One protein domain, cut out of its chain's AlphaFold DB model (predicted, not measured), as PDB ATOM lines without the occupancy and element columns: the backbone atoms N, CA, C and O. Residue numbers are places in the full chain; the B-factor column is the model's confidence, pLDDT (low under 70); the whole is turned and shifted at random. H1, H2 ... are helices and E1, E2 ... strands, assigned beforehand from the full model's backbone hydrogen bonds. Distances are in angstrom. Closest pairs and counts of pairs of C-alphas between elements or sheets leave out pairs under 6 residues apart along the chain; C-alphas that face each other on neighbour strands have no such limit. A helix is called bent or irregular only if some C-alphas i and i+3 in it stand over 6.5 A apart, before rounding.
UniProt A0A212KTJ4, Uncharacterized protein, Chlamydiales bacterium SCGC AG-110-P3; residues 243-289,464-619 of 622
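What this domain is: This is residues 243 to 289 and 464 to 619 of the 622 residues of an uncharacterized protein of Chlamydiales bacterium SCGC AG-110-P3 (UniProt A0A212KTJ4). Two long helices, H3 and H8, cross while running opposite ways through a rod-shaped domain, with H1, H9, H10 and H11 clustered at one end and H4 to H7 at the other. A small antiparallel sheet of two strands, E1 and E2, packs by E2 on H11. The printed part has 203 residues, with eleven named helices and two named strands in the order H1, E1, H2 to H11, E2, and its class is mostly helix. It is compact, with a radius of gyration of the C-alphas of 19.4 A, and spans 67 by 32 by 29 A.

How they stand to each other: Look first at E1, residues 273 to 275, and E2, residues 616 to 618: these antiparallel neighbours have N 274 and O 617 within hydrogen-bond range at 2.8 A. H11, residues 602 to 612, comes closest to E2 at the C-alphas of Phe 610 and Leu 616, 5.5 A apart. H11 touches H1, residues 255 to 262, at C-alphas 604 and 262, 5.8 A apart. H11 touches H9, residues 566 to 579, at C-alphas 609 and 573, 6.4 A apart. H9 forms a helical hairpin with H10, residues 585 to 597, at a shallow tilt of 14 degrees; their closest C-alphas, 577 and 588, are 6.2 A apart. H3, residues 464 to 493, touches H9 with residues 464 to 467 alone, closest at C-alphas 464 and 572, 5.7 A apart. H3 touches H8, residues 543 to 562, at a steep tilt of 38 degrees, opposite ways, with C-alphas 471 and 561 closest at 6.3 A. H8 is irregular, with C-alphas 555 and 558 7.2 A apart, and has a kink of 43 degrees near residue 556. H3 touches H5, residues 506 to 517, with residues 483 to 487 alone; C-alphas 483 and 517 are closest at 7.1 A. H5 touches H7, residues 533 to 541, at C-alphas 515 and 539, 4.8 A apart, about perpendicular at 74 degrees. H4, residues 500 to 503, is close to H3 but not clearly touching, and H6, residues 525 to 530, stands likewise to H5; the closest C-alphas are 503 and 491, 6.0 A, and 527 and 514, 7.9 A. H2, residues 277 to 281, and H3 are near each other, with 8 pairs of C-alphas within 10 A. Every O i to N i+4 pair is within hydrogen-bond range in H1, H3, H5, H6, H7, H9, H10 and H11; H8 has 14 of 16, H2 0 of 1 but 2 of 2 O i to N i+3 pairs, and H4 is too short for an i+4 pair.

Where its parts are: Find C-alpha 464 at (216.643, 260.629, 271.574); from there H3 runs 43.7 A to C-alpha 493 at (237.521, 298.992, 269.759). H8 spans 29.0 A, H9 19.9 A and H10 18.1 A. E2 ends at C-alpha 618, (230.242, 268.434, 253.854).

The domain as a whole: The C-alphas farthest apart, of Ala 497 and Glu 586, are 68.3 A apart. Residues 290 to 463 are not printed; C-alphas 289 and 464 are 16.5 A apart across this cut, which lies between H2 and H3. Of the links printed whole, none is long. Mean pLDDT of the printed part is 78.8, with 45 residues under 70, among them 491 to 513.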
ATOM      1  N   PHE A 243     219.983 281.912 256.374       77.94
ATOM      2  CA  PHE A 243     219.667 281.780 257.793       77.94
ATOM      3  C   PHE A 243     218.169 281.555 258.012       77.94
ATOM      4  O   PHE A 243     217.790 280.957 259.009       77.94
ATOM      5  N   ASP A 244     217.293 281.966 257.098       73.81
ATOM      6  CA  ASP A 244     215.842 281.814 257.279       73.81
ATOM      7  C   ASP A 244     215.311 280.444 256.890       73.81
ATOM      8  O   ASP A 244     214.230 280.052 257.345       73.81
ATOM      9  N   ALA A 245     216.090 279.706 256.100       80.81
ATOM     10  CA  ALA A 245     215.756 278.370 255.643       80.81
ATOM     11  C   ALA A 245     215.372 277.435 256.804       80.81
ATOM     12  O   ALA A 245     215.754 277.622 257.964       80.81
ATOM     13  N   SER A 246     214.579 276.409 256.497       80.81
ATOM     14  CA  SER A 246     214.308 275.339 257.452       80.81
ATOM     15  C   SER A 246     215.574 274.518 257.696       80.81
ATOM     16  O   SER A 246     216.323 274.213 256.765       80.81
ATOM     17  N   ILE A 247     215.811 274.145 258.957       83.75
ATOM     18  CA  ILE A 247     216.823 273.135 259.277       83.75
ATOM     19  C   ILE A 247     216.269 271.795 258.804       83.75
ATOM     20  O   ILE A 247     215.163 271.409 259.183       83.75
ATOM     21  N   LYS A 248     217.031 271.101 257.960       84.56
ATOM     22  CA  LYS A 248     216.707 269.749 257.509       84.56
ATOM     23  C   LYS A 248     217.579 268.765 258.275       84.56
ATOM     24  O   LYS A 248     218.787 268.723 258.052       84.56
ATOM     25  N   GLU A 249     216.968 268.011 259.183       87.06
ATOM     26  CA  GLU A 249     217.631 266.879 259.832       87.06
ATOM     27  C   GLU A 249     217.829 265.756 258.799       87.06
ATOM     28  O   GLU A 249     216.943 265.491 257.987       87.06
ATOM     29  N   ARG A 250     219.004 265.125 258.809       87.31
ATOM     30  CA  ARG A 250     219.457 264.129 257.831       87.31
ATOM     31  C   ARG A 250     219.498 262.727 258.434       87.31
ATOM     32  O   ARG A 250     220.565 262.150 258.635       87.31
ATOM     33  N   TYR A 251     218.320 262.183 258.735       85.31
ATOM     34  CA  TYR A 251     218.152 260.778 259.146       85.31
ATOM     35  C   TYR A 251     218.167 259.796 257.971       85.31
ATOM     36  O   TYR A 251     218.055 258.593 258.172       85.31
ATOM     37  N   ASP A 252     218.291 260.315 256.757       88.69
ATOM     38  CA  ASP A 252     218.241 259.610 255.482       88.69
ATOM     39  C   ASP A 252     219.629 259.412 254.847       88.69
ATOM     40  O   ASP A 252     219.719 259.032 253.682       88.69
ATOM     41  N   LEU A 253     220.716 259.676 255.587       90.31
ATOM     42  CA  LEU A 253     222.095 259.499 255.111       90.31
ATOM     43  C   LEU A 253     222.308 258.087 254.547       90.31
ATOM     44  O   LEU A 253     222.003 257.109 255.231       90.31
ATOM     45  N   SER A 254     222.862 257.980 253.337       92.00
ATOM     46  CA  SER A 254     223.199 256.677 252.753       92.00
ATOM     47  C   SER A 254     224.337 256.001 253.522       92.00
ATOM     48  O   SER A 254     225.110 256.651 254.235       92.00
ATOM     49  N   TYR A 255     224.483 254.688 253.345       90.25
ATOM     50  CA  TYR A 255     225.580 253.933 253.949       90.25
ATOM     51  C   TYR A 255     226.955 254.506 253.560       90.25
ATOM     52  O   TYR A 255     227.832 254.661 254.411       90.25
ATOM     53  N   GLU A 256     227.134 254.894 252.294       88.62
ATOM     54  CA  GLU A 256     228.363 255.510 251.784       88.62
ATOM     55  C   GLU A 256     228.623 256.882 252.407       88.62
ATOM     56  O   GLU A 256     229.772 257.200 252.723       88.62
ATOM     57  N   GLU A 257     227.584 257.700 252.603       90.00
ATOM     58  CA  GLU A 257     227.716 259.003 253.257       90.00
ATOM     59  C   GLU A 257     228.162 258.847 254.712       90.00
ATOM     60  O   GLU A 257     229.106 259.519 255.132       90.00
ATOM     61  N   ILE A 258     227.544 257.921 255.456       88.75
ATOM     62  CA  ILE A 258     227.922 257.620 256.844       88.75
ATOM     63  C   ILE A 258     229.370 257.132 256.888       88.75
ATOM     64  O   ILE A 258     230.194 257.720 257.580       88.75
ATOM     65  N   GLN A 259     229.728 256.129 256.088       87.38
ATOM     66  CA  GLN A 259     231.096 255.606 256.022       87.38
ATOM     67  C   GLN A 259     232.121 256.677 255.629       87.38
ATOM     68  O   GLN A 259     233.240 256.683 256.134       87.38
ATOM     69  N   THR A 260     231.752 257.614 254.756       86.75
ATOM     70  CA  THR A 260     232.618 258.739 254.378       86.75
ATOM     71  C   THR A 260     232.853 259.699 255.541       86.75
ATOM     72  O   THR A 260     233.965 260.199 255.693       86.75
ATOM     73  N   ILE A 261     231.828 259.963 256.355       86.88
ATOM     74  CA  ILE A 261     231.961 260.766 257.578       86.88
ATOM     75  C   ILE A 261     232.855 260.039 258.589       86.88
ATOM     76  O   ILE A 261     233.717 260.664 259.200       86.88
ATOM     77  N   LEU A 262     232.666 258.726 258.733       82.31
ATOM     78  CA  LEU A 262     233.375 257.905 259.712       82.31
ATOM     79  C   LEU A 262     234.861 257.705 259.387       82.31
ATOM     80  O   LEU A 262     235.695 257.675 260.285       82.31
ATOM     81  N   LYS A 263     235.203 257.608 258.098       78.62
ATOM     82  CA  LYS A 263     236.587 257.443 257.615       78.62
ATOM     83  C   LYS A 263     237.392 258.742 257.584       78.62
ATOM     84  O   LYS A 263     238.575 258.720 257.247       78.62
ATOM     85  N   ASP A 264     236.764 259.873 257.881       75.25
ATOM     86  CA  ASP A 264     237.429 261.167 257.918       75.25
ATOM     87  C   ASP A 264     238.301 261.276 259.180       75.25
ATOM     88  O   ASP A 264     237.826 261.647 260.254       75.25
ATOM     89  N   SER A 265     239.587 260.951 259.021       62.50
ATOM     90  CA  SER A 265     240.621 260.860 260.067       62.50
ATOM     91  C   SER A 265     241.093 262.205 260.635       62.50
ATOM     92  O   SER A 265     242.113 262.277 261.325       62.50
ATOM     93  N   THR A 266     240.388 263.293 260.330       68.50
ATOM     94  CA  THR A 266     240.714 264.616 260.859       68.50
ATOM     95  C   THR A 266     240.457 264.686 262.363       68.50
ATOM     96  O   THR A 266     239.417 264.262 262.854       68.50
ATOM     97  N   SER A 267     241.394 265.285 263.100       64.75
ATOM     98  CA  SER A 267     241.373 265.372 264.568       64.75
ATOM     99  C   SER A 267     240.283 266.282 265.157       64.75
ATOM    100  O   SER A 267     240.188 266.396 266.375       64.75
ATOM    101  N   ASP A 268     239.474 266.934 264.317       71.44
ATOM    102  CA  ASP A 268     238.413 267.868 264.705       71.44
ATOM    103  C   ASP A 268     237.126 267.520 263.941       71.44
ATOM    104  O   ASP A 268     237.128 267.385 262.711       71.44
ATOM    105  N   ALA A 269     236.015 267.428 264.680       73.44
ATOM    106  CA  ALA A 269     234.678 267.133 264.174       73.44
ATOM    107  C   ALA A 269     234.190 268.096 263.073       73.44
ATOM    108  O   ALA A 269     233.232 267.792 262.363       73.44
ATOM    109  N   THR A 270     234.828 269.256 262.905       77.12
ATOM    110  CA  THR A 270     234.387 270.319 261.993       77.12
ATOM    111  C   THR A 270     235.267 270.519 260.752       77.12
ATOM    112  O   THR A 270     234.913 271.304 259.862       77.12
ATOM    113  N   THR A 271     236.406 269.827 260.650       79.56
ATOM    114  CA  THR A 271     237.330 269.952 259.505       79.56
ATOM    115  C   THR A 271     236.732 269.319 258.247       79.56
ATOM    116  O   THR A 271     236.241 268.202 258.310       79.56
ATOM    117  N   GLY A 272     236.747 270.025 257.107       80.06
ATOM    118  CA  GLY A 272     236.130 269.562 255.847       80.06
ATOM    119  C   GLY A 272     234.604 269.743 255.764       80.06
ATOM    120  O   GLY A 272     233.974 269.343 254.782       80.06
ATOM    121  N   TYR A 273     233.997 270.362 256.782       87.00
ATOM    122  CA  TYR A 273     232.563 270.647 256.845       87.00
ATOM    123  C   TYR A 273     232.314 272.138 257.023       87.00
ATOM    124  O   TYR A 273     233.033 272.819 257.749       87.00
ATOM    125  N   SER A 274     231.238 272.640 256.429       87.12
ATOM    126  CA  SER A 274     230.758 274.007 256.622       87.12
ATOM    127  C   SER A 274     229.530 274.016 257.528       87.12
ATOM    128  O   SER A 274     228.746 273.066 257.561       87.12
ATOM    129  N   LEU A 275     229.363 275.102 258.283       88.69
ATOM    130  CA  LEU A 275     228.164 275.317 259.085       88.69
ATOM    131  C   LEU A 275     226.956 275.530 258.177       88.69
ATOM    132  O   LEU A 275     227.029 276.267 257.193       88.69
ATOM    133  N   VAL A 276     225.833 274.919 258.540       89.44
ATOM    134  CA  VAL A 276     224.541 275.216 257.924       89.44
ATOM    135  C   VAL A 276     224.016 276.523 258.532       89.44
ATOM    136  O   VAL A 276     223.752 276.560 259.734       89.44
ATOM    137  N   PRO A 277     223.829 277.603 257.749       86.12
ATOM    138  CA  PRO A 277     223.421 278.907 258.283       86.12
ATOM    139  C   PRO A 277     222.126 278.860 259.099       86.12
ATOM    140  O   PRO A 277     222.056 279.440 260.179       86.12
ATOM    141  N   ALA A 278     221.131 278.101 258.633       86.25
ATOM    142  CA  ALA A 278     219.848 277.934 259.309       86.25
ATOM    143  C   ALA A 278     219.972 277.450 260.766       86.25
ATOM    144  O   ALA A 278     219.170 277.852 261.600       86.25
ATOM    145  N   HIS A 279     220.999 276.661 261.114       88.38
ATOM    146  CA  HIS A 279     221.262 276.265 262.507       88.38
ATOM    147  C   HIS A 279     221.391 277.473 263.442       88.38
ATOM    148  O   HIS A 279     220.962 277.448 264.596       88.38
ATOM    149  N   CYS A 280     221.960 278.566 262.934       85.69
ATOM    150  CA  CYS A 280     222.274 279.720 263.755       85.69
ATOM    151  C   CYS A 280     221.045 280.579 264.110       85.69
ATOM    152  O   CYS A 280     221.120 281.385 265.034       85.69
ATOM    153  N   SER A 281     219.917 280.402 263.421       79.44
ATOM    154  CA  SER A 281     218.744 281.281 263.528       79.44
ATOM    155  C   SER A 281     217.517 280.640 264.182       79.44
ATOM    156  O   SER A 281     216.513 281.328 264.375       79.44
ATOM    157  N   LYS A 282     217.556 279.336 264.488       81.12
ATOM    158  CA  LYS A 282     216.410 278.621 265.065       81.12
ATOM    159  C   LYS A 282     216.551 278.456 266.569       81.12
ATOM    160  O   LYS A 282     217.632 278.161 267.083       81.12
ATOM    161  N   TRP A 283     215.426 278.633 267.252       74.62
ATOM    162  CA  TRP A 283     215.314 278.351 268.670       74.62
ATOM    163  C   TRP A 283     215.317 276.830 268.914       74.62
ATOM    164  O   TRP A 283     214.685 276.092 268.150       74.62
ATOM    165  N   PRO A 284     216.022 276.337 269.949       70.81
ATOM    166  CA  PRO A 284     216.044 274.918 270.314       70.81
ATOM    167  C   PRO A 284     214.686 274.375 270.785       70.81
ATOM    168  O   PRO A 284     214.504 273.161 270.823       70.81
ATOM    169  N   ASP A 285     213.749 275.261 271.136       61.97
ATOM    170  CA  ASP A 285     212.474 274.973 271.797       61.97
ATOM    171  C   ASP A 285     211.296 274.686 270.862       61.97
ATOM    172  O   ASP A 285     210.205 274.438 271.365       61.97
ATOM    173  N   GLN A 286     211.466 274.691 269.532       56.56
ATOM    174  CA  GLN A 286     210.337 274.618 268.582       56.56
ATOM    175  C   GLN A 286     209.456 273.346 268.696       56.56
ATOM    176  O   GLN A 286     208.468 273.227 267.974       56.56
ATOM    177  N   GLY A 287     209.764 272.419 269.613       52.38
ATOM    178  CA  GLY A 287     208.914 271.291 270.011       52.38
ATOM    179  C   GLY A 287     208.740 271.075 271.527       52.38
ATOM    180  O   GLY A 287     208.072 270.118 271.908       52.38
ATOM    181  N   LEU A 288     209.305 271.924 272.395       61.84
ATOM    182  CA  LEU A 288     209.187 271.811 273.854       61.84
ATOM    183  C   LEU A 288     207.964 272.569 274.363       61.84
ATOM    184  O   LEU A 288     207.901 273.797 274.301       61.84
ATOM    185  N   LYS A 289     206.995 271.838 274.911       67.75
ATOM    186  CA  LYS A 289     205.850 272.429 275.607       67.75
ATOM    187  C   LYS A 289     206.186 272.584 277.085       67.75
ATOM    188  O   LYS A 289     205.842 271.727 277.888       67.75
ATOM    189  N   HIS A 464     216.030 260.125 272.800       77.25
ATOM    190  CA  HIS A 464     216.643 260.629 271.574       77.25
ATOM    191  C   HIS A 464     216.317 262.107 271.301       77.25
ATOM    192  O   HIS A 464     217.221 262.892 271.025       77.25
ATOM    193  N   ASP A 465     215.049 262.509 271.391       77.88
ATOM    194  CA  ASP A 465     214.609 263.875 271.079       77.88
ATOM    195  C   ASP A 465     214.984 264.856 272.198       77.88
ATOM    196  O   ASP A 465     215.431 265.971 271.923       77.88
ATOM    197  N   LEU A 466     214.930 264.389 273.449       75.25
ATOM    198  CA  LEU A 466     215.503 265.056 274.620       75.25
ATOM    199  C   LEU A 466     216.986 265.396 274.398       75.25
ATOM    200  O   LEU A 466     217.422 266.529 274.628       75.25
ATOM    201  N   PHE A 467     217.768 264.439 273.893       80.19
ATOM    202  CA  PHE A 467     219.184 264.661 273.622       80.19
ATOM    203  C   PHE A 467     219.424 265.672 272.488       80.19
ATOM    204  O   PHE A 467     220.302 266.529 272.617       80.19
ATOM    205  N   LYS A 468     218.608 265.670 271.420       84.31
ATOM    206  CA  LYS A 468     218.697 266.695 270.355       84.31
ATOM    207  C   LYS A 468     218.569 268.105 270.908       84.31
ATOM    208  O   LYS A 468     219.339 268.989 270.524       84.31
ATOM    209  N   VAL A 469     217.580 268.323 271.776       80.25
ATOM    210  CA  VAL A 469     217.363 269.626 272.407       80.25
ATOM    211  C   VAL A 469     218.587 269.993 273.231       80.25
ATOM    212  O   VAL A 469     219.104 271.093 273.050       80.25
ATOM    213  N   LYS A 470     219.096 269.082 274.075       79.62
ATOM    214  CA  LYS A 470     220.299 269.326 274.894       79.62
ATOM    215  C   LYS A 470     221.476 269.803 274.048       79.62
ATOM    216  O   LYS A 470     222.088 270.820 274.374       79.62
ATOM    217  N   VAL A 471     221.742 269.135 272.924       86.69
ATOM    218  CA  VAL A 471     222.797 269.531 271.978       86.69
ATOM    219  C   VAL A 471     222.529 270.924 271.402       86.69
ATOM    220  O   VAL A 471     223.391 271.801 271.478       86.69
ATOM    221  N   LYS A 472     221.330 271.173 270.858       86.75
ATOM    222  CA  LYS A 472     220.971 272.475 270.262       86.75
ATOM    223  C   LYS A 472     221.042 273.617 271.290       86.75
ATOM    224  O   LYS A 472     221.514 274.704 270.950       86.75
ATOM    225  N   GLN A 473     220.647 273.362 272.537       81.75
ATOM    226  CA  GLN A 473     220.689 274.318 273.645       81.75
ATOM    227  C   GLN A 473     222.125 274.602 274.100       81.75
ATOM    228  O   GLN A 473     222.485 275.766 274.266       81.75
ATOM    229  N   ALA A 474     222.974 273.578 274.238       83.88
ATOM    230  CA  ALA A 474     224.391 273.758 274.563       83.88
ATOM    231  C   ALA A 474     225.104 274.611 273.505       83.88
ATOM    232  O   ALA A 474     225.810 275.570 273.828       83.88
ATOM    233  N   LEU A 475     224.836 274.336 272.227       89.88
ATOM    234  CA  LEU A 475     225.360 275.124 271.114       89.88
ATOM    235  C   LEU A 475     224.803 276.555 271.078       89.88
ATOM    236  O   LEU A 475     225.528 277.481 270.713       89.88
ATOM    237  N   LEU A 476     223.532 276.777 271.435       86.81
ATOM    238  CA  LEU A 476     222.979 278.128 271.585       86.81
ATOM    239  C   LEU A 476     223.641 278.882 272.746       86.81
ATOM    240  O   LEU A 476     224.068 280.018 272.562       86.81
ATOM    241  N   SER A 477     223.786 278.246 273.909       82.94
ATOM    242  CA  SER A 477     224.467 278.817 275.078       82.94
ATOM    243  C   SER A 477     225.897 279.246 274.732       82.94
ATOM    244  O   SER A 477     226.312 280.376 275.015       82.94
ATOM    245  N   LYS A 478     226.621 278.406 273.981       89.12
ATOM    246  CA  LYS A 478     227.953 278.743 273.474       89.12
ATOM    247  C   LYS A 478     227.952 279.951 272.539       89.12
ATOM    248  O   LYS A 478     228.795 280.835 272.688       89.12
ATOM    249  N   ARG A 479     226.996 280.038 271.610       89.69
ATOM    250  CA  ARG A 479     226.838 281.211 270.729       89.69
ATOM    251  C   ARG A 479     226.500 282.473 271.521       89.69
ATOM    252  O   ARG A 479     227.093 283.512 271.257       89.69
ATOM    253  N   ASN A 480     225.642 282.389 272.535       83.94
ATOM    254  CA  ASN A 480     225.356 283.514 273.427       83.94
ATOM    255  C   ASN A 480     226.622 283.994 274.157       83.94
ATOM    256  O   ASN A 480     226.905 285.191 274.151       83.94
ATOM    257  N   SER A 481     227.431 283.080 274.704       83.69
ATOM    258  CA  SER A 481     228.722 283.425 275.324       83.69
ATOM    259  C   SER A 481     229.678 284.106 274.334       83.69
ATOM    260  O   SER A 481     230.241 285.161 274.638       83.69
ATOM    261  N   LEU A 482     229.825 283.557 273.126       87.12
ATOM    262  CA  LEU A 482     230.688 284.132 272.090       87.12
ATOM    263  C   LEU A 482     230.175 285.487 271.591       87.12
ATOM    264  O   LEU A 482     230.970 286.371 271.285       87.12
ATOM    265  N   MET A 483     228.860 285.685 271.540       84.56
ATOM    266  CA  MET A 483     228.266 286.976 271.214       84.56
ATOM    267  C   MET A 483     228.622 288.026 272.271       84.56
ATOM    268  O   MET A 483     229.039 289.120 271.900       84.56
ATOM    269  N   GLN A 484     228.551 287.693 273.565       78.56
ATOM    270  CA  GLN A 484     228.988 288.594 274.643       78.56
ATOM    271  C   GLN A 484     230.482 288.930 274.548       78.56
ATOM    272  O   GLN A 484     230.882 290.085 274.728       78.56
ATOM    273  N   PHE A 485     231.311 287.945 274.190       81.56
ATOM    274  CA  PHE A 485     232.723 288.176 273.892       81.56
ATOM    275  C   PHE A 485     232.905 289.137 272.704       81.56
ATOM    276  O   PHE A 485     233.629 290.124 272.812       81.56
ATOM    277  N   GLY A 486     232.199 288.907 271.594       78.69
ATOM    278  CA  GLY A 486     232.248 289.769 270.412       78.69
ATOM    279  C   GLY A 486     231.791 291.199 270.686       78.69
ATOM    280  O   GLY A 486     232.435 292.142 270.228       78.69
ATOM    281  N   LEU A 487     230.731 291.372 271.477       74.88
ATOM    282  CA  LEU A 487     230.267 292.683 271.933       74.88
ATOM    283  C   LEU A 487     231.333 293.382 272.780       74.88
ATOM    284  O   LEU A 487     231.634 294.548 272.541       74.88
ATOM    285  N   SER A 488     231.971 292.659 273.702       71.94
ATOM    286  CA  SER A 488     233.072 293.194 274.511       71.94
ATOM    287  C   SER A 488     234.255 293.645 273.645       71.94
ATOM    288  O   SER A 488     234.844 294.695 273.892       71.94
ATOM    289  N   GLU A 489     234.588 292.897 272.592       73.69
ATOM    290  CA  GLU A 489     235.638 293.273 271.640       73.69
ATOM    291  C   GLU A 489     235.260 294.491 270.785       73.69
ATOM    292  O   GLU A 489     236.111 295.344 270.521       73.69
ATOM    293  N   ILE A 490     233.989 294.620 270.386       71.44
ATOM    294  CA  ILE A 490     233.478 295.831 269.724       71.44
ATOM    295  C   ILE A 490     233.610 297.025 270.670       71.44
ATOM    296  O   ILE A 490     234.197 298.034 270.286       71.44
ATOM    297  N   ILE A 491     233.151 296.890 271.917       67.56
ATOM    298  CA  ILE A 491     233.230 297.930 272.951       67.56
ATOM    299  C   ILE A 491     234.670 298.408 273.172       67.56
ATOM    300  O   ILE A 491     234.918 299.616 273.226       67.56
ATOM    301  N   LYS A 492     235.633 297.484 273.256       67.06
ATOM    302  CA  LYS A 492     237.060 297.823 273.402       67.06
ATOM    303  C   LYS A 492     237.597 298.620 272.214       67.06
ATOM    304  O   LYS A 492     238.456 299.479 272.395       67.06
ATOM    305  N   LYS A 493     237.106 298.330 271.006       65.88
ATOM    306  CA  LYS A 493     237.521 298.992 269.759       65.88
ATOM    307  C   LYS A 493     236.767 300.287 269.476       65.88
ATOM    308  O   LYS A 493     237.212 301.061 268.628       65.88
ATOM    309  N   LEU A 494     235.649 300.542 270.161       63.12
ATOM    310  CA  LEU A 494     234.952 301.819 270.063       63.12
ATOM    311  C   LEU A 494     235.906 302.952 270.481       63.12
ATOM    312  O   LEU A 494     236.622 302.803 271.479       63.12
ATOM    313  N   PRO A 495     235.923 304.087 269.751       56.62
ATOM    314  CA  PRO A 495     236.861 305.176 270.003       56.62
ATOM    315  C   PRO A 495     236.937 305.556 271.486       56.62
ATOM    316  O   PRO A 495     235.919 305.591 272.173       56.62
ATOM    317  N   VAL A 496     238.129 305.919 271.975       52.38
ATOM    318  CA  VAL A 496     238.358 306.389 273.365       52.38
ATOM    319  C   VAL A 496     237.503 307.623 273.716       52.38
ATOM    320  O   VAL A 496     237.277 307.935 274.886       52.38
ATOM    321  N   ALA A 497     237.012 308.330 272.695       48.66
ATOM    322  CA  ALA A 497     236.071 309.436 272.831       48.66
ATOM    323  C   ALA A 497     234.651 308.995 273.237       48.66
ATOM    324  O   ALA A 497     233.907 309.829 273.748       48.66
ATOM    325  N   ILE A 498     234.281 307.720 273.040       55.84
ATOM    326  CA  ILE A 498     233.021 307.161 273.538       55.84
ATOM    327  C   ILE A 498     233.225 306.734 275.007       55.84
ATOM    328  O   ILE A 498     234.150 305.972 275.293       55.84
ATOM    329  N   PRO A 499     232.406 307.221 275.944       56.19
ATOM    330  CA  PRO A 499     232.513 306.915 277.376       56.19
ATOM    331  C   PRO A 499     232.124 305.479 277.725       56.19
ATOM    332  O   PRO A 499     231.236 304.920 277.090       56.19
ATOM    333  N   ASP A 500     232.703 304.912 278.785       59.50
ATOM    334  CA  ASP A 500     232.436 303.521 279.179       59.50
ATOM    335  C   ASP A 500     230.988 303.294 279.641       59.50
ATOM    336  O   ASP A 500     230.377 302.305 279.246       59.50
ATOM    337  N   ASN A 501     230.375 304.239 280.360       54.56
ATOM    338  CA  ASN A 501     228.954 304.148 280.723       54.56
ATOM    339  C   ASN A 501     228.021 304.150 279.496       54.56
ATOM    340  O   ASN A 501     226.967 303.531 279.521       54.56
ATOM    341  N   VAL A 502     228.424 304.787 278.392       58.03
ATOM    342  CA  VAL A 502     227.672 304.776 277.122       58.03
ATOM    343  C   VAL A 502     227.933 303.493 276.336       58.03
ATOM    344  O   VAL A 502     227.018 302.955 275.713       58.03
ATOM    345  N   LYS A 503     229.172 302.992 276.366       61.16
ATOM    346  CA  LYS A 503     229.564 301.726 275.732       61.16
ATOM    347  C   LYS A 503     228.862 300.522 276.361       61.16
ATOM    348  O   LYS A 503     228.547 299.580 275.646       61.16
ATOM    349  N   HIS A 504     228.645 300.563 277.673       60.69
ATOM    350  CA  HIS A 504     228.032 299.486 278.449       60.69
ATOM    351  C   HIS A 504     226.531 299.681 278.709       60.69
ATOM    352  O   HIS A 504     225.918 298.812 279.327       60.69
ATOM    353  N   ASP A 505     225.931 300.780 278.233       62.47
ATOM    354  CA  ASP A 505     224.485 300.989 278.329       62.47
ATOM    355  C   ASP A 505     223.721 299.873 277.605       62.47
ATOM    356  O   ASP A 505     224.084 299.439 276.506       62.47
ATOM    357  N   VAL A 506     222.626 299.432 278.221       58.44
ATOM    358  CA  VAL A 506     221.820 298.312 277.730       58.44
ATOM    359  C   VAL A 506     221.237 298.588 276.342       58.44
ATOM    360  O   VAL A 506     221.256 297.702 275.493       58.44
ATOM    361  N   HIS A 507     220.831 299.824 276.047       62.47
ATOM    362  CA  HIS A 507     220.241 300.181 274.754       62.47
ATOM    363  C   HIS A 507     221.299 300.227 273.642       62.47
ATOM    364  O   HIS A 507     221.035 299.800 272.515       62.47
ATOM    365  N   THR A 508     222.515 300.691 273.960       61.09
ATOM    366  CA  THR A 508     223.683 300.585 273.069       61.09
ATOM    367  C   THR A 508     223.992 299.120 272.757       61.09
ATOM    368  O   THR A 508     224.187 298.745 271.597       61.09
ATOM    369  N   MET A 509     224.019 298.282 273.795       62.88
ATOM    370  CA  MET A 509     224.326 296.860 273.682       62.88
ATOM    371  C   MET A 509     223.276 296.102 272.876       62.88
ATOM    372  O   MET A 509     223.653 295.259 272.069       62.88
ATOM    373  N   ASP A 510     221.994 296.436 273.013       61.97
ATOM    374  CA  ASP A 510     220.904 295.793 272.272       61.97
ATOM    375  C   ASP A 510     220.923 296.125 270.771       61.97
ATOM    376  O   ASP A 510     220.667 295.248 269.936       61.97
ATOM    377  N   LEU A 511     221.303 297.357 270.399       62.19
ATOM    378  CA  LEU A 511     221.489 297.733 268.992       62.19
ATOM    379  C   LEU A 511     222.601 296.893 268.346       62.19
ATOM    380  O   LEU A 511     222.426 296.329 267.262       62.19
ATOM    381  N   TYR A 512     223.737 296.762 269.035       65.81
ATOM    382  CA  TYR A 512     224.838 295.924 268.566       65.81
ATOM    383  C   TYR A 512     224.494 294.438 268.619       65.81
ATOM    384  O   TYR A 512     224.873 293.708 267.708       65.81
ATOM    385  N   ARG A 513     223.749 293.986 269.633       69.12
ATOM    386  CA  ARG A 513     223.319 292.593 269.796       69.12
ATOM    387  C   ARG A 513     222.441 292.157 268.636       69.12
ATOM    388  O   ARG A 513     222.712 291.110 268.064       69.12
ATOM    389  N   THR A 514     221.462 292.965 268.235       70.75
ATOM    390  CA  THR A 514     220.608 292.644 267.081       70.75
ATOM    391  C   THR A 514     221.437 292.596 265.792       70.75
ATOM    392  O   THR A 514     221.417 291.599 265.074       70.75
ATOM    393  N   GLN A 515     222.257 293.617 265.522       75.94
ATOM    394  CA  GLN A 515     223.039 293.711 264.277       75.94
ATOM    395  C   GLN A 515     224.149 292.651 264.168       75.94
ATOM    396  O   GLN A 515     224.397 292.089 263.095       75.94
ATOM    397  N   LEU A 516     224.835 292.353 265.271       75.06
ATOM    398  CA  LEU A 516     225.841 291.296 265.349       75.06
ATOM    399  C   LEU A 516     225.183 289.910 265.336       75.06
ATOM    400  O   LEU A 516     225.690 289.006 264.667       75.06
ATOM    401  N   GLY A 517     224.067 289.778 266.052       78.31
ATOM    402  CA  GLY A 517     223.364 288.534 266.335       78.31
ATOM    403  C   GLY A 517     222.551 287.973 265.176       78.31
ATOM    404  O   GLY A 517     222.391 286.756 265.116       78.31
ATOM    405  N   ILE A 518     222.099 288.796 264.220       80.25
ATOM    406  CA  ILE A 518     221.454 288.293 262.996       80.25
ATOM    407  C   ILE A 518     222.385 287.262 262.321       80.25
ATOM    408  O   ILE A 518     223.511 287.565 261.915       80.25
ATOM    409  N   GLY A 519     221.904 286.023 262.203       77.19
ATOM    410  CA  GLY A 519     222.657 284.899 261.634       77.19
ATOM    411  C   GLY A 519     223.687 284.257 262.576       77.19
ATOM    412  O   GLY A 519     224.512 283.462 262.137       77.19
ATOM    413  N   PHE A 520     223.657 284.577 263.869       83.75
ATOM    414  CA  PHE A 520     224.497 283.948 264.894       83.75
ATOM    415  C   PHE A 520     223.677 283.464 266.095       83.75
ATOM    416  O   PHE A 520     223.913 282.366 266.597       83.75
ATOM    417  N   ILE A 521     222.674 284.238 266.508       85.06
ATOM    418  CA  ILE A 521     221.667 283.866 267.503       85.06
ATOM    419  C   ILE A 521     220.266 283.906 266.873       85.06
ATOM    420  O   ILE A 521     220.042 284.662 265.920       85.06
ATOM    421  N   PRO A 522     219.320 283.088 267.364       79.94
ATOM    422  CA  PRO A 522     217.940 283.163 266.919       79.94
ATOM    423  C   PRO A 522     217.316 284.496 267.347       79.94
ATOM    424  O   PRO A 522     217.604 285.010 268.425       79.94
ATOM    425  N   LEU A 523     216.471 285.053 266.480       77.31
ATOM    426  CA  LEU A 523     215.686 286.252 266.772       77.31
ATOM    427  C   LEU A 523     214.275 285.849 267.199       77.31
ATOM    428  O   LEU A 523     213.722 284.865 266.692       77.31
ATOM    429  N   THR A 524     213.668 286.626 268.086       71.81
ATOM    430  CA  THR A 524     212.226 286.539 268.360       71.81
ATOM    431  C   THR A 524     211.414 286.926 267.111       71.81
ATOM    432  O   THR A 524     211.916 287.641 266.230       71.81
ATOM    433  N   PRO A 525     210.142 286.499 266.988       69.75
ATOM    434  CA  PRO A 525     209.274 286.938 265.893       69.75
ATOM    435  C   PRO A 525     209.157 288.467 265.794       69.75
ATOM    436  O   PRO A 525     209.109 289.011 264.688       69.75
ATOM    437  N   SER A 526     209.141 289.150 266.940       66.31
ATOM    438  CA  SER A 526     209.072 290.608 267.072       66.31
ATOM    439  C   SER A 526     210.343 291.276 266.528       66.31
ATOM    440  O   SER A 526     210.267 292.089 265.606       66.31
ATOM    441  N   GLU A 527     211.526 290.845 266.982       72.31
ATOM    442  CA  GLU A 527     212.821 291.324 266.464       72.31
ATOM    443  C   GLU A 527     212.959 291.072 264.966       72.31
ATOM    444  O   GLU A 527     213.399 291.935 264.211       72.31
ATOM    445  N   ARG A 528     212.523 289.896 264.505       72.44
ATOM    446  CA  ARG A 528     212.586 289.532 263.090       72.44
ATOM    447  C   ARG A 528     211.718 290.435 262.214       72.44
ATOM    448  O   ARG A 528     212.101 290.763 261.085       72.44
ATOM    449  N   LYS A 529     210.549 290.845 262.712       68.25
ATOM    450  CA  LYS A 529     209.697 291.838 262.043       68.25
ATOM    451  C   LYS A 529     210.353 293.218 262.035       68.25
ATOM    452  O   LYS A 529     210.271 293.879 261.004       68.25
ATOM    453  N   ALA A 530     211.056 293.585 263.104       67.31
ATOM    454  CA  ALA A 530     211.729 294.873 263.247       67.31
ATOM    455  C   ALA A 530     213.002 295.038 262.394       67.31
ATOM    456  O   ALA A 530     213.374 296.174 262.119       67.31
ATOM    457  N   VAL A 531     213.645 293.950 261.934       70.00
ATOM    458  CA  VAL A 531     214.819 294.035 261.036       70.00
ATOM    459  C   VAL A 531     214.475 294.850 259.787       70.00
ATOM    460  O   VAL A 531     213.653 294.406 258.972       70.00
ATOM    461  N   GLY A 532     215.139 295.999 259.634       65.81
ATOM    462  CA  GLY A 532     215.014 296.905 258.491       65.81
ATOM    463  C   GLY A 532     216.355 297.228 257.818       65.81
ATOM    464  O   GLY A 532     217.379 296.589 258.066       65.81
ATOM    465  N   PHE A 533     216.367 298.251 256.954       61.03
ATOM    466  CA  PHE A 533     217.556 298.646 256.177       61.03
ATOM    467  C   PHE A 533     218.805 298.870 257.034       61.03
ATOM    468  O   PHE A 533     219.878 298.357 256.718       61.03
ATOM    469  N   SER A 534     218.675 299.640 258.118       62.22
ATOM    470  CA  SER A 534     219.790 299.970 259.011       62.22
ATOM    471  C   SER A 534     220.402 298.732 259.646       62.22
ATOM    472  O   SER A 534     221.618 298.681 259.820       62.22
ATOM    473  N   ASP A 535     219.586 297.724 259.946       70.88
ATOM    474  CA  ASP A 535     220.048 296.485 260.560       70.88
ATOM    475  C   ASP A 535     220.780 295.610 259.552       70.88
ATOM    476  O   ASP A 535     221.799 295.028 259.898       70.88
ATOM    477  N   ILE A 536     220.339 295.583 258.290       68.94
ATOM    478  CA  ILE A 536     221.037 294.882 257.197       68.94
ATOM    479  C   ILE A 536     222.388 295.551 256.894       68.94
ATOM    480  O   ILE A 536     223.400 294.871 256.706       68.94
ATOM    481  N   VAL A 537     222.435 296.886 256.885       64.88
ATOM    482  CA  VAL A 537     223.691 297.636 256.720       64.88
ATOM    483  C   VAL A 537     224.618 297.402 257.917       64.88
ATOM    484  O   VAL A 537     225.779 297.040 257.728       64.88
ATOM    485  N   GLY A 538     224.109 297.522 259.146       68.62
ATOM    486  CA  GLY A 538     224.864 297.234 260.369       68.62
ATOM    487  C   GLY A 538     225.365 295.790 260.411       68.62
ATOM    488  O   GLY A 538     226.531 295.533 260.715       68.62
ATOM    489  N   TRP A 539     224.533 294.839 259.987       74.50
ATOM    490  CA  TRP A 539     224.885 293.430 259.848       74.50
ATOM    491  C   TRP A 539     226.104 293.228 258.940       74.50
ATOM    492  O   TRP A 539     226.950 292.378 259.231       74.50
ATOM    493  N   ARG A 540     226.259 294.034 257.883       70.06
ATOM    494  CA  ARG A 540     227.465 294.038 257.042       70.06
ATOM    495  C   ARG A 540     228.656 294.705 257.723       70.06
ATOM    496  O   ARG A 540     229.753 294.150 257.668       70.06
ATOM    497  N   CYS A 541     228.457 295.833 258.407       69.38
ATOM    498  CA  CYS A 541     229.525 296.517 259.148       69.38
ATOM    499  C   CYS A 541     230.204 295.602 260.183       69.38
ATOM    500  O   CYS A 541     231.416 295.685 260.376       69.38
ATOM    501  N   TYR A 542     229.455 294.673 260.785       73.88
ATOM    502  CA  TYR A 542     229.983 293.702 261.752       73.88
ATOM    503  C   TYR A 542     230.412 292.355 261.152       73.88
ATOM    504  O   TYR A 542     230.759 291.442 261.900       73.88
ATOM    505  N   ASN A 543     230.454 292.208 259.822       75.94
ATOM    506  CA  ASN A 543     230.790 290.940 259.160       75.94
ATOM    507  C   ASN A 543     232.160 290.382 259.587       75.94
ATOM    508  O   ASN A 543     232.285 289.190 259.843       75.94
ATOM    509  N   SER A 544     233.183 291.233 259.731       75.88
ATOM    510  CA  SER A 544     234.514 290.798 260.193       75.88
ATOM    511  C   SER A 544     234.464 290.187 261.599       75.88
ATOM    512  O   SER A 544     235.023 289.112 261.826       75.88
ATOM    513  N   VAL A 545     233.737 290.828 262.520       78.12
ATOM    514  CA  VAL A 545     233.546 290.321 263.883       78.12
ATOM    515  C   VAL A 545     232.753 289.017 263.841       78.12
ATOM    516  O   VAL A 545     233.195 288.025 264.413       78.12
ATOM    517  N   ARG A 546     231.643 288.972 263.094       82.25
ATOM    518  CA  ARG A 546     230.798 287.776 262.978       82.25
ATOM    519  C   ARG A 546     231.542 286.587 262.370       82.25
ATOM    520  O   ARG A 546     231.416 285.484 262.884       82.25
ATOM    521  N   LYS A 547     232.372 286.796 261.342       81.69
ATOM    522  CA  LYS A 547     233.259 285.757 260.787       81.69
ATOM    523  C   LYS A 547     234.235 285.233 261.840       81.69
ATOM    524  O   LYS A 547     234.428 284.022 261.940       81.69
ATOM    525  N   GLY A 548     234.814 286.125 262.647       84.75
ATOM    526  CA  GLY A 548     235.660 285.751 263.783       84.75
ATOM    527  C   GLY A 548     234.914 284.888 264.803       84.75
ATOM    528  O   GLY A 548     235.392 283.811 265.158       84.75
ATOM    529  N   LEU A 549     233.713 285.312 265.203       87.44
ATOM    530  CA  LEU A 549     232.854 284.557 266.119       87.44
ATOM    531  C   LEU A 549     232.439 283.204 265.548       87.44
ATOM    532  O   LEU A 549     232.462 282.215 266.268       87.44
ATOM    533  N   MET A 550     232.109 283.132 264.258       87.62
ATOM    534  CA  MET A 550     231.704 281.887 263.612       87.62
ATOM    535  C   MET A 550     232.863 280.890 263.513       87.62
ATOM    536  O   MET A 550     232.670 279.691 263.703       87.62
ATOM    537  N   LYS A 551     234.088 281.384 263.285       88.38
ATOM    538  CA  LYS A 551     235.306 280.563 263.322       88.38
ATOM    539  C   LYS A 551     235.584 280.023 264.727       88.38
ATOM    540  O   LYS A 551     235.919 278.850 264.860       88.38
ATOM    541  N   LEU A 552     235.443 280.862 265.757       90.31
ATOM    542  CA  LEU A 552     235.580 280.441 267.156       90.31
ATOM    543  C   LEU A 552     234.504 279.424 267.534       90.31
ATOM    544  O   LEU A 552     234.826 278.368 268.063       90.31
ATOM    545  N   TYR A 553     233.249 279.705 267.182       92.44
ATOM    546  CA  TYR A 553     232.124 278.807 267.410       92.44
ATOM    547  C   TYR A 553     232.391 277.434 266.803       92.44
ATOM    548  O   TYR A 553     232.367 276.453 267.535       92.44
ATOM    549  N   LYS A 554     232.745 277.371 265.511       90.31
ATOM    550  CA  LYS A 554     233.086 276.120 264.821       90.31
ATOM    551  C   LYS A 554     234.175 275.334 265.567       90.31
ATOM    552  O   LYS A 554     233.995 274.152 265.816       90.31
ATOM    553  N   LYS A 555     235.250 276.004 265.999       89.38
ATOM    554  CA  LYS A 555     236.358 275.380 266.746       89.38
ATOM    555  C   LYS A 555     235.937 274.823 268.116       89.38
ATOM    556  O   LYS A 555     236.543 273.881 268.610       89.38
ATOM    557  N   GLU A 556     234.936 275.419 268.756       90.25
ATOM    558  CA  GLU A 556     234.519 275.068 270.119       90.25
ATOM    559  C   GLU A 556     233.265 274.178 270.167       90.25
ATOM    560  O   GLU A 556     232.813 273.818 271.254       90.25
ATOM    561  N   MET A 557     232.685 273.814 269.018       91.00
ATOM    562  CA  MET A 557     231.498 272.952 268.958       91.00
ATOM    563  C   MET A 557     231.744 271.580 269.582       91.00
ATOM    564  O   MET A 557     230.911 271.102 270.349       91.00
ATOM    565  N   ASP A 558     232.885 270.971 269.260       88.00
ATOM    566  CA  ASP A 558     233.234 269.618 269.689       88.00
ATOM    567  C   ASP A 558     233.318 269.520 271.220       88.00
ATOM    568  O   ASP A 558     232.599 268.742 271.847       88.00
ATOM    569  N   SER A 559     234.086 270.422 271.841       87.75
ATOM    570  CA  SER A 559     234.221 270.491 273.300       87.75
ATOM    571  C   SER A 559     232.926 270.893 274.009       87.75
ATOM    572  O   SER A 559     232.675 270.451 275.129       87.75
ATOM    573  N   THR A 560     232.070 271.693 273.361       88.12
ATOM    574  CA  THR A 560     230.758 272.075 273.912       88.12
ATOM    575  C   THR A 560     229.839 270.866 274.062       88.12
ATOM    576  O   THR A 560     229.140 270.752 275.065       88.12
ATOM    577  N   VAL A 561     229.829 269.961 273.080       87.94
ATOM    578  CA  VAL A 561     228.986 268.758 273.133       87.94
ATOM    579  C   VAL A 561     229.618 267.670 273.987       87.94
ATOM    580  O   VAL A 561     228.889 266.980 274.693       87.94
ATOM    581  N   GLN A 562     230.947 267.548 273.998       85.56
ATOM    582  CA  GLN A 562     231.641 266.580 274.850       85.56
ATOM    583  C   GLN A 562     231.247 266.730 276.332       85.56
ATOM    584  O   GLN A 562     231.094 265.735 277.041       85.56
ATOM    585  N   ALA A 563     230.984 267.962 276.784       81.81
ATOM    586  CA  ALA A 563     230.506 268.253 278.135       81.81
ATOM    587  C   ALA A 563     229.117 267.658 278.473       81.81
ATOM    588  O   ALA A 563     228.763 267.591 279.648       81.81
ATOM    589  N   LEU A 564     228.330 267.219 277.481       80.31
ATOM    590  CA  LEU A 564     227.025 266.570 277.683       80.31
ATOM    591  C   LEU A 564     227.129 265.070 278.015       80.31
ATOM    592  O   LEU A 564     226.132 264.474 278.419       80.31
ATOM    593  N   GLY A 565     228.315 264.469 277.862       79.88
ATOM    594  CA  GLY A 565     228.598 263.076 278.214       79.88
ATOM    595  C   GLY A 565     228.563 262.101 277.030       79.88
ATOM    596  O   GLY A 565     227.600 262.034 276.265       79.88
ATOM    597  N   GLU A 566     229.610 261.281 276.923       77.69
ATOM    598  CA  GLU A 566     229.856 260.358 275.799       77.69
ATOM    599  C   GLU A 566     228.801 259.251 275.664       77.69
ATOM    600  O   GLU A 566     228.470 258.830 274.555       77.69
ATOM    601  N   VAL A 567     228.219 258.806 276.782       77.00
ATOM    602  CA  VAL A 567     227.183 257.757 276.796       77.00
ATOM    603  C   VAL A 567     225.927 258.214 276.052       77.00
ATOM    604  O   VAL A 567     225.378 257.473 275.239       77.00
ATOM    605  N   HIS A 568     225.486 259.452 276.283       78.00
ATOM    606  CA  HIS A 568     224.286 259.988 275.641       78.00
ATOM    607  C   HIS A 568     224.497 260.237 274.144       78.00
ATOM    608  O   HIS A 568     223.615 259.944 273.338       78.00
ATOM    609  N   ILE A 569     225.689 260.703 273.772       82.19
ATOM    610  CA  ILE A 569     226.107 260.888 272.378       82.19
ATOM    611  C   ILE A 569     226.115 259.547 271.639       82.19
ATOM    612  O   ILE A 569     225.547 259.422 270.554       82.19
ATOM    613  N   SER A 570     226.718 258.531 272.254       81.06
ATOM    614  CA  SER A 570     226.792 257.180 271.697       81.06
ATOM    615  C   SER A 570     225.404 256.583 271.493       81.06
ATOM    616  O   SER A 570     225.118 256.024 270.434       81.06
ATOM    617  N   GLN A 571     224.510 256.748 272.474       83.38
ATOM    618  CA  GLN A 571     223.127 256.291 272.364       83.38
ATOM    619  C   GLN A 571     222.379 257.007 271.237       83.38
ATOM    620  O   GLN A 571     221.685 256.361 270.456       83.38
ATOM    621  N   PHE A 572     222.554 258.324 271.106       87.12
ATOM    622  CA  PHE A 572     221.933 259.091 270.031       87.12
ATOM    623  C   PHE A 572     222.360 258.593 268.646       87.12
ATOM    624  O   PHE A 572     221.514 258.427 267.771       87.12
ATOM    625  N   VAL A 573     223.655 258.333 268.440       86.44
ATOM    626  CA  VAL A 573     224.163 257.851 267.147       86.44
ATOM    627  C   VAL A 573     223.653 256.445 266.832       86.44
ATOM    628  O   VAL A 573     223.223 256.201 265.704       86.44
ATOM    629  N   ARG A 574     223.605 255.544 267.823       86.25
ATOM    630  CA  ARG A 574     222.996 254.212 267.656       86.25
ATOM    631  C   ARG A 574     221.527 254.306 267.254       86.25
ATOM    632  O   ARG A 574     221.113 253.669 266.288       86.25
ATOM    633  N   ASP A 575     220.760 255.141 267.950       87.06
ATOM    634  CA  ASP A 575     219.349 255.376 267.646       87.06
ATOM    635  C   ASP A 575     219.168 255.975 266.244       87.06
ATOM    636  O   ASP A 575     218.271 255.564 265.509       87.06
ATOM    637  N   ALA A 576     220.027 256.918 265.846       87.19
ATOM    638  CA  ALA A 576     219.992 257.529 264.521       87.19
ATOM    639  C   ALA A 576     220.259 256.506 263.405       87.19
ATOM    640  O   ALA A 576     219.526 256.495 262.417       87.19
ATOM    641  N   ILE A 577     221.244 255.616 263.579       88.50
ATOM    642  CA  ILE A 577     221.520 254.506 262.647       88.50
ATOM    643  C   ILE A 577     220.325 253.544 262.597       88.50
ATOM    644  O   ILE A 577     219.847 253.199 261.516       88.50
ATOM    645  N   GLY A 578     219.790 253.153 263.759       87.06
ATOM    646  CA  GLY A 578     218.652 252.236 263.850       87.06
ATOM    647  C   GLY A 578     217.388 252.774 263.170       87.06
ATOM    648  O   GLY A 578     216.700 252.038 262.455       87.06
ATOM    649  N   ARG A 579     217.109 254.074 263.333       86.31
ATOM    650  CA  ARG A 579     215.946 254.773 262.755       86.31
ATOM    651  C   ARG A 579     216.118 255.163 261.286       86.31
ATOM    652  O   ARG A 579     215.133 255.541 260.657       86.31
ATOM    653  N   ASN A 580     217.327 255.080 260.736       89.25
ATOM    654  CA  ASN A 580     217.591 255.466 259.355       89.25
ATOM    655  C   ASN A 580     216.826 254.551 258.377       89.25
ATOM    656  O   ASN A 580     216.936 253.325 258.437       89.25
ATOM    657  N   THR A 581     216.016 255.139 257.496       88.94
ATOM    658  CA  THR A 581     215.154 254.399 256.559       88.94
ATOM    659  C   THR A 581     215.838 254.034 255.244       88.94
ATOM    660  O   THR A 581     215.278 253.248 254.486       88.94
ATOM    661  N   THR A 582     217.009 254.602 254.941       92.06
ATOM    662  CA  THR A 582     217.755 254.326 253.700       92.06
ATOM    663  C   THR A 582     218.750 253.174 253.847       92.06
ATOM    664  O   THR A 582     219.181 252.623 252.838       92.06
ATOM    665  N   LEU A 583     219.074 252.767 255.079       91.75
ATOM    666  CA  LEU A 583     219.954 251.632 255.366       91.75
ATOM    667  C   LEU A 583     219.199 250.298 255.380       91.75
ATOM    668  O   LEU A 583     218.132 250.187 255.995       91.75
ATOM    669  N   THR A 584     219.800 249.261 254.794       93.19
ATOM    670  CA  THR A 584     219.320 247.875 254.948       93.19
ATOM    671  C   THR A 584     219.590 247.345 256.365       93.19
ATOM    672  O   THR A 584     220.442 247.895 257.072       93.19
ATOM    673  N   PRO A 585     218.898 246.282 256.817       92.69
ATOM    674  CA  PRO A 585     219.176 245.656 258.112       92.69
ATOM    675  C   PRO A 585     220.651 245.265 258.293       92.69
ATOM    676  O   PRO A 585     221.234 245.579 259.326       92.69
ATOM    677  N   GLU A 586     221.280 244.694 257.261       92.38
ATOM    678  CA  GLU A 586     222.688 244.271 257.293       92.38
ATOM    679  C   GLU A 586     223.640 245.471 257.403       92.38
ATOM    680  O   GLU A 586     224.647 245.427 258.104       92.38
ATOM    681  N   GLN A 587     223.315 246.576 256.726       92.38
ATOM    682  CA  GLN A 587     224.088 247.815 256.810       92.38
ATOM    683  C   GLN A 587     223.996 248.458 258.198       92.38
ATOM    684  O   GLN A 587     224.984 249.012 258.680       92.38
ATOM    685  N   LYS A 588     222.822 248.392 258.839       92.31
ATOM    686  CA  LYS A 588     222.630 248.875 260.215       92.31
ATOM    687  C   LYS A 588     223.426 248.041 261.205       92.31
ATOM    688  O   LYS A 588     224.133 248.618 262.021       92.31
ATOM    689  N   GLU A 589     223.314 246.717 261.114       90.38
ATOM    690  CA  GLU A 589     224.048 245.778 261.964       90.38
ATOM    691  C   GLU A 589     225.551 246.024 261.851       90.38
ATOM    692  O   GLU A 589     226.196 246.300 262.854       90.38
ATOM    693  N   LYS A 590     226.073 246.107 260.623       90.06
ATOM    694  CA  LYS A 590     227.486 246.402 260.390       90.06
ATOM    695  C   LYS A 590     227.942 247.730 260.999       90.06
ATOM    696  O   LYS A 590     228.975 247.772 261.647       90.06
ATOM    697  N   LEU A 591     227.189 248.820 260.820       89.38
ATOM    698  CA  LEU A 591     227.558 250.116 261.409       89.38
ATOM    699  C   LEU A 591     227.542 250.093 262.942       89.38
ATOM    700  O   LEU A 591     228.354 250.769 263.570       89.38
ATOM    701  N   LEU A 592     226.608 249.359 263.548       88.00
ATOM    702  CA  LEU A 592     226.521 249.216 265.002       88.00
ATOM    703  C   LEU A 592     227.640 248.317 265.548       88.00
ATOM    704  O   LEU A 592     228.213 248.631 266.595       88.00
ATOM    705  N   ASP A 593     227.989 247.256 264.824       84.88
ATOM    706  CA  ASP A 593     229.120 246.386 265.135       84.88
ATOM    707  C   ASP A 593     230.438 247.152 265.033       84.88
ATOM    708  O   ASP A 593     231.173 247.195 266.019       84.88
ATOM    709  N   ASP A 594     230.694 247.850 263.922       82.31
ATOM    710  CA  ASP A 594     231.874 248.706 263.733       82.31
ATOM    711  C   ASP A 594     231.978 249.742 264.875       82.31
ATOM    712  O   ASP A 594     233.048 249.959 265.446       82.31
ATOM    713  N   PHE A 595     230.851 250.338 265.286       81.31
ATOM    714  CA  PHE A 595     230.815 251.290 266.400       81.31
ATOM    715  C   PHE A 595     231.203 250.668 267.751       81.31
ATOM    716  O   PHE A 595     231.817 251.336 268.583       81.31
ATOM    717  N   THR A 596     230.835 249.407 267.994       74.44
ATOM    718  CA  THR A 596     231.131 248.706 269.256       74.44
ATOM    719  C   THR A 596     232.508 248.046 269.285       74.44
ATOM    720  O   THR A 596     233.110 247.984 270.356       74.44
ATOM    721  N   THR A 597     233.011 247.568 268.144       65.06
ATOM    722  CA  THR A 597     234.245 246.769 268.057       65.06
ATOM    723  C   THR A 597     235.466 247.566 267.614       65.06
ATOM    724  O   THR A 597     236.538 247.368 268.185       65.06
ATOM    725  N   GLU A 598     235.335 248.486 266.654       62.53
ATOM    726  CA  GLU A 598     236.466 249.299 266.178       62.53
ATOM    727  C   GLU A 598     236.710 250.538 267.052       62.53
ATOM    728  O   GLU A 598     237.803 251.099 267.028       62.53
ATOM    729  N   GLY A 599     235.715 250.947 267.850       64.56
ATOM    730  CA  GLY A 599     235.819 252.065 268.788       64.56
ATOM    731  C   GLY A 599     236.051 253.396 268.077       64.56
ATOM    732  O   GLY A 599     237.154 253.944 268.102       64.56
ATOM    733  N   TRP A 600     235.009 253.936 267.433       74.12
ATOM    734  CA  TRP A 600     235.108 255.235 266.759       74.12
ATOM    735  C   TRP A 600     235.558 256.328 267.726       74.12
ATOM    736  O   TRP A 600     235.097 256.416 268.864       74.12
ATOM    737  N   SER A 601     236.436 257.206 267.248       75.69
ATOM    738  CA  SER A 601     236.872 258.357 268.025       75.69
ATOM    739  C   SER A 601     235.705 259.317 268.291       75.69
ATOM    740  O   SER A 601     234.852 259.546 267.430       75.69
ATOM    741  N   ASN A 602     235.699 259.953 269.465       78.88
ATOM    742  CA  ASN A 602     234.630 260.878 269.862       78.88
ATOM    743  C   ASN A 602     234.352 261.974 268.816       78.88
ATOM    744  O   ASN A 602     233.197 262.249 268.503       78.88
ATOM    745  N   HIS A 603     235.394 262.548 268.208       80.56
ATOM    746  CA  HIS A 603     235.244 263.605 267.198       80.56
ATOM    747  C   HIS A 603     234.516 263.126 265.931       80.56
ATOM    748  O   HIS A 603     233.747 263.880 265.334       80.56
ATOM    749  N   VAL A 604     234.709 261.869 265.522       83.00
ATOM    750  CA  VAL A 604     234.004 261.277 264.377       83.00
ATOM    751  C   VAL A 604     232.525 261.047 264.710       83.00
ATOM    752  O   VAL A 604     231.646 261.360 263.905       83.00
ATOM    753  N   VAL A 605     232.236 260.580 265.925       86.06
ATOM    754  CA  VAL A 605     230.863 260.386 266.423       86.06
ATOM    755  C   VAL A 605     230.123 261.725 266.504       86.06
ATOM    756  O   VAL A 605     228.985 261.846 266.040       86.06
ATOM    757  N   HIS A 606     230.782 262.766 267.020       89.25
ATOM    758  CA  HIS A 606     230.230 264.122 267.083       89.25
ATOM    759  C   HIS A 606     229.972 264.690 265.687       89.25
ATOM    760  O   HIS A 606     228.926 265.296 265.450       89.25
ATOM    761  N   LYS A 607     230.888 264.460 264.739       89.56
ATOM    762  CA  LYS A 607     230.740 264.868 263.336       89.56
ATOM    763  C   LYS A 607     229.499 264.244 262.699       89.56
ATOM    764  O   LYS A 607     228.691 264.976 262.124       89.56
ATOM    765  N   LEU A 608     229.303 262.932 262.851       89.75
ATOM    766  CA  LEU A 608     228.101 262.247 262.366       89.75
ATOM    767  C   LEU A 608     226.836 262.842 262.992       89.75
ATOM    768  O   LEU A 608     225.918 263.219 262.268       89.75
ATOM    769  N   MET A 609     226.826 263.038 264.314       91.75
ATOM    770  CA  MET A 609     225.718 263.683 265.020       91.75
ATOM    771  C   MET A 609     225.415 265.087 264.465       91.75
ATOM    772  O   MET A 609     224.256 265.402 264.190       91.75
ATOM    773  N   PHE A 610     226.427 265.936 264.266       92.50
ATOM    774  CA  PHE A 610     226.237 267.283 263.722       92.50
ATOM    775  C   PHE A 610     225.657 267.269 262.304       92.50
ATOM    776  O   PHE A 610     224.809 268.107 261.990       92.50
ATOM    777  N   VAL A 611     226.082 266.335 261.450       91.69
ATOM    778  CA  VAL A 611     225.527 266.186 260.098       91.69
ATOM    779  C   VAL A 611     224.080 265.694 260.157       91.69
ATOM    780  O   VAL A 611     223.213 266.285 259.513       91.69
ATOM    781  N   THR A 612     223.784 264.681 260.977       90.81
ATOM    782  CA  THR A 612     222.421 264.159 261.174       90.81
ATOM    783  C   THR A 612     221.467 265.234 261.693       90.81
ATOM    784  O   THR A 612     220.332 265.331 261.234       90.81
ATOM    785  N   LEU A 613     221.917 266.104 262.599       90.31
ATOM    786  CA  LEU A 613     221.109 267.212 263.118       90.31
ATOM    787  C   LEU A 613     220.982 268.402 262.147       90.31
ATOM    788  O   LEU A 613     220.322 269.387 262.480       90.31
ATOM    789  N   GLY A 614     221.604 268.340 260.962       89.94
ATOM    790  CA  GLY A 614     221.580 269.425 259.977       89.94
ATOM    791  C   GLY A 614     222.391 270.656 260.398       89.94
ATOM    792  O   GLY A 614     222.108 271.763 259.943       89.94
ATOM    793  N   ILE A 615     223.371 270.477 261.288       92.56
ATOM    794  CA  ILE A 615     224.227 271.540 261.835       92.56
ATOM    795  C   ILE A 615     225.445 271.761 260.932       92.56
ATOM    796  O   ILE A 615     225.831 272.903 260.663       92.56
ATOM    797  N   LEU A 616     226.035 270.668 260.445       91.56
ATOM    798  CA  LEU A 616     227.161 270.667 259.513       91.56
ATOM    799  C   LEU A 616     226.753 270.062 258.169       91.56
ATOM    800  O   LEU A 616     225.943 269.139 258.103       91.56
ATOM    801  N   LYS A 617     227.358 270.560 257.090       89.06
ATOM    802  CA  LYS A 617     227.288 269.965 255.750       89.06
ATOM    803  C   LYS A 617     228.697 269.786 255.194       89.06
ATOM    804  O   LYS A 617     229.553 270.645 255.406       89.06
ATOM    805  N   LYS A 618     228.942 268.684 254.486       83.94
ATOM    806  CA  LYS A 618     230.242 268.434 253.854       83.94
ATOM    807  C   LYS A 618     230.533 269.532 252.829       83.94
ATOM    808  O   LYS A 618     229.635 269.920 252.078       83.94
ATOM    809  N   GLU A 619     231.750 270.071 252.830       78.81
ATOM    810  CA  GLU A 619     232.150 271.026 251.796       78.81
ATOM    811  C   GLU A 619     232.252 270.290 250.449       78.81
ATOM    812  O   GLU A 619     232.748 269.159 250.405       78.81
TER     813      GLU A 619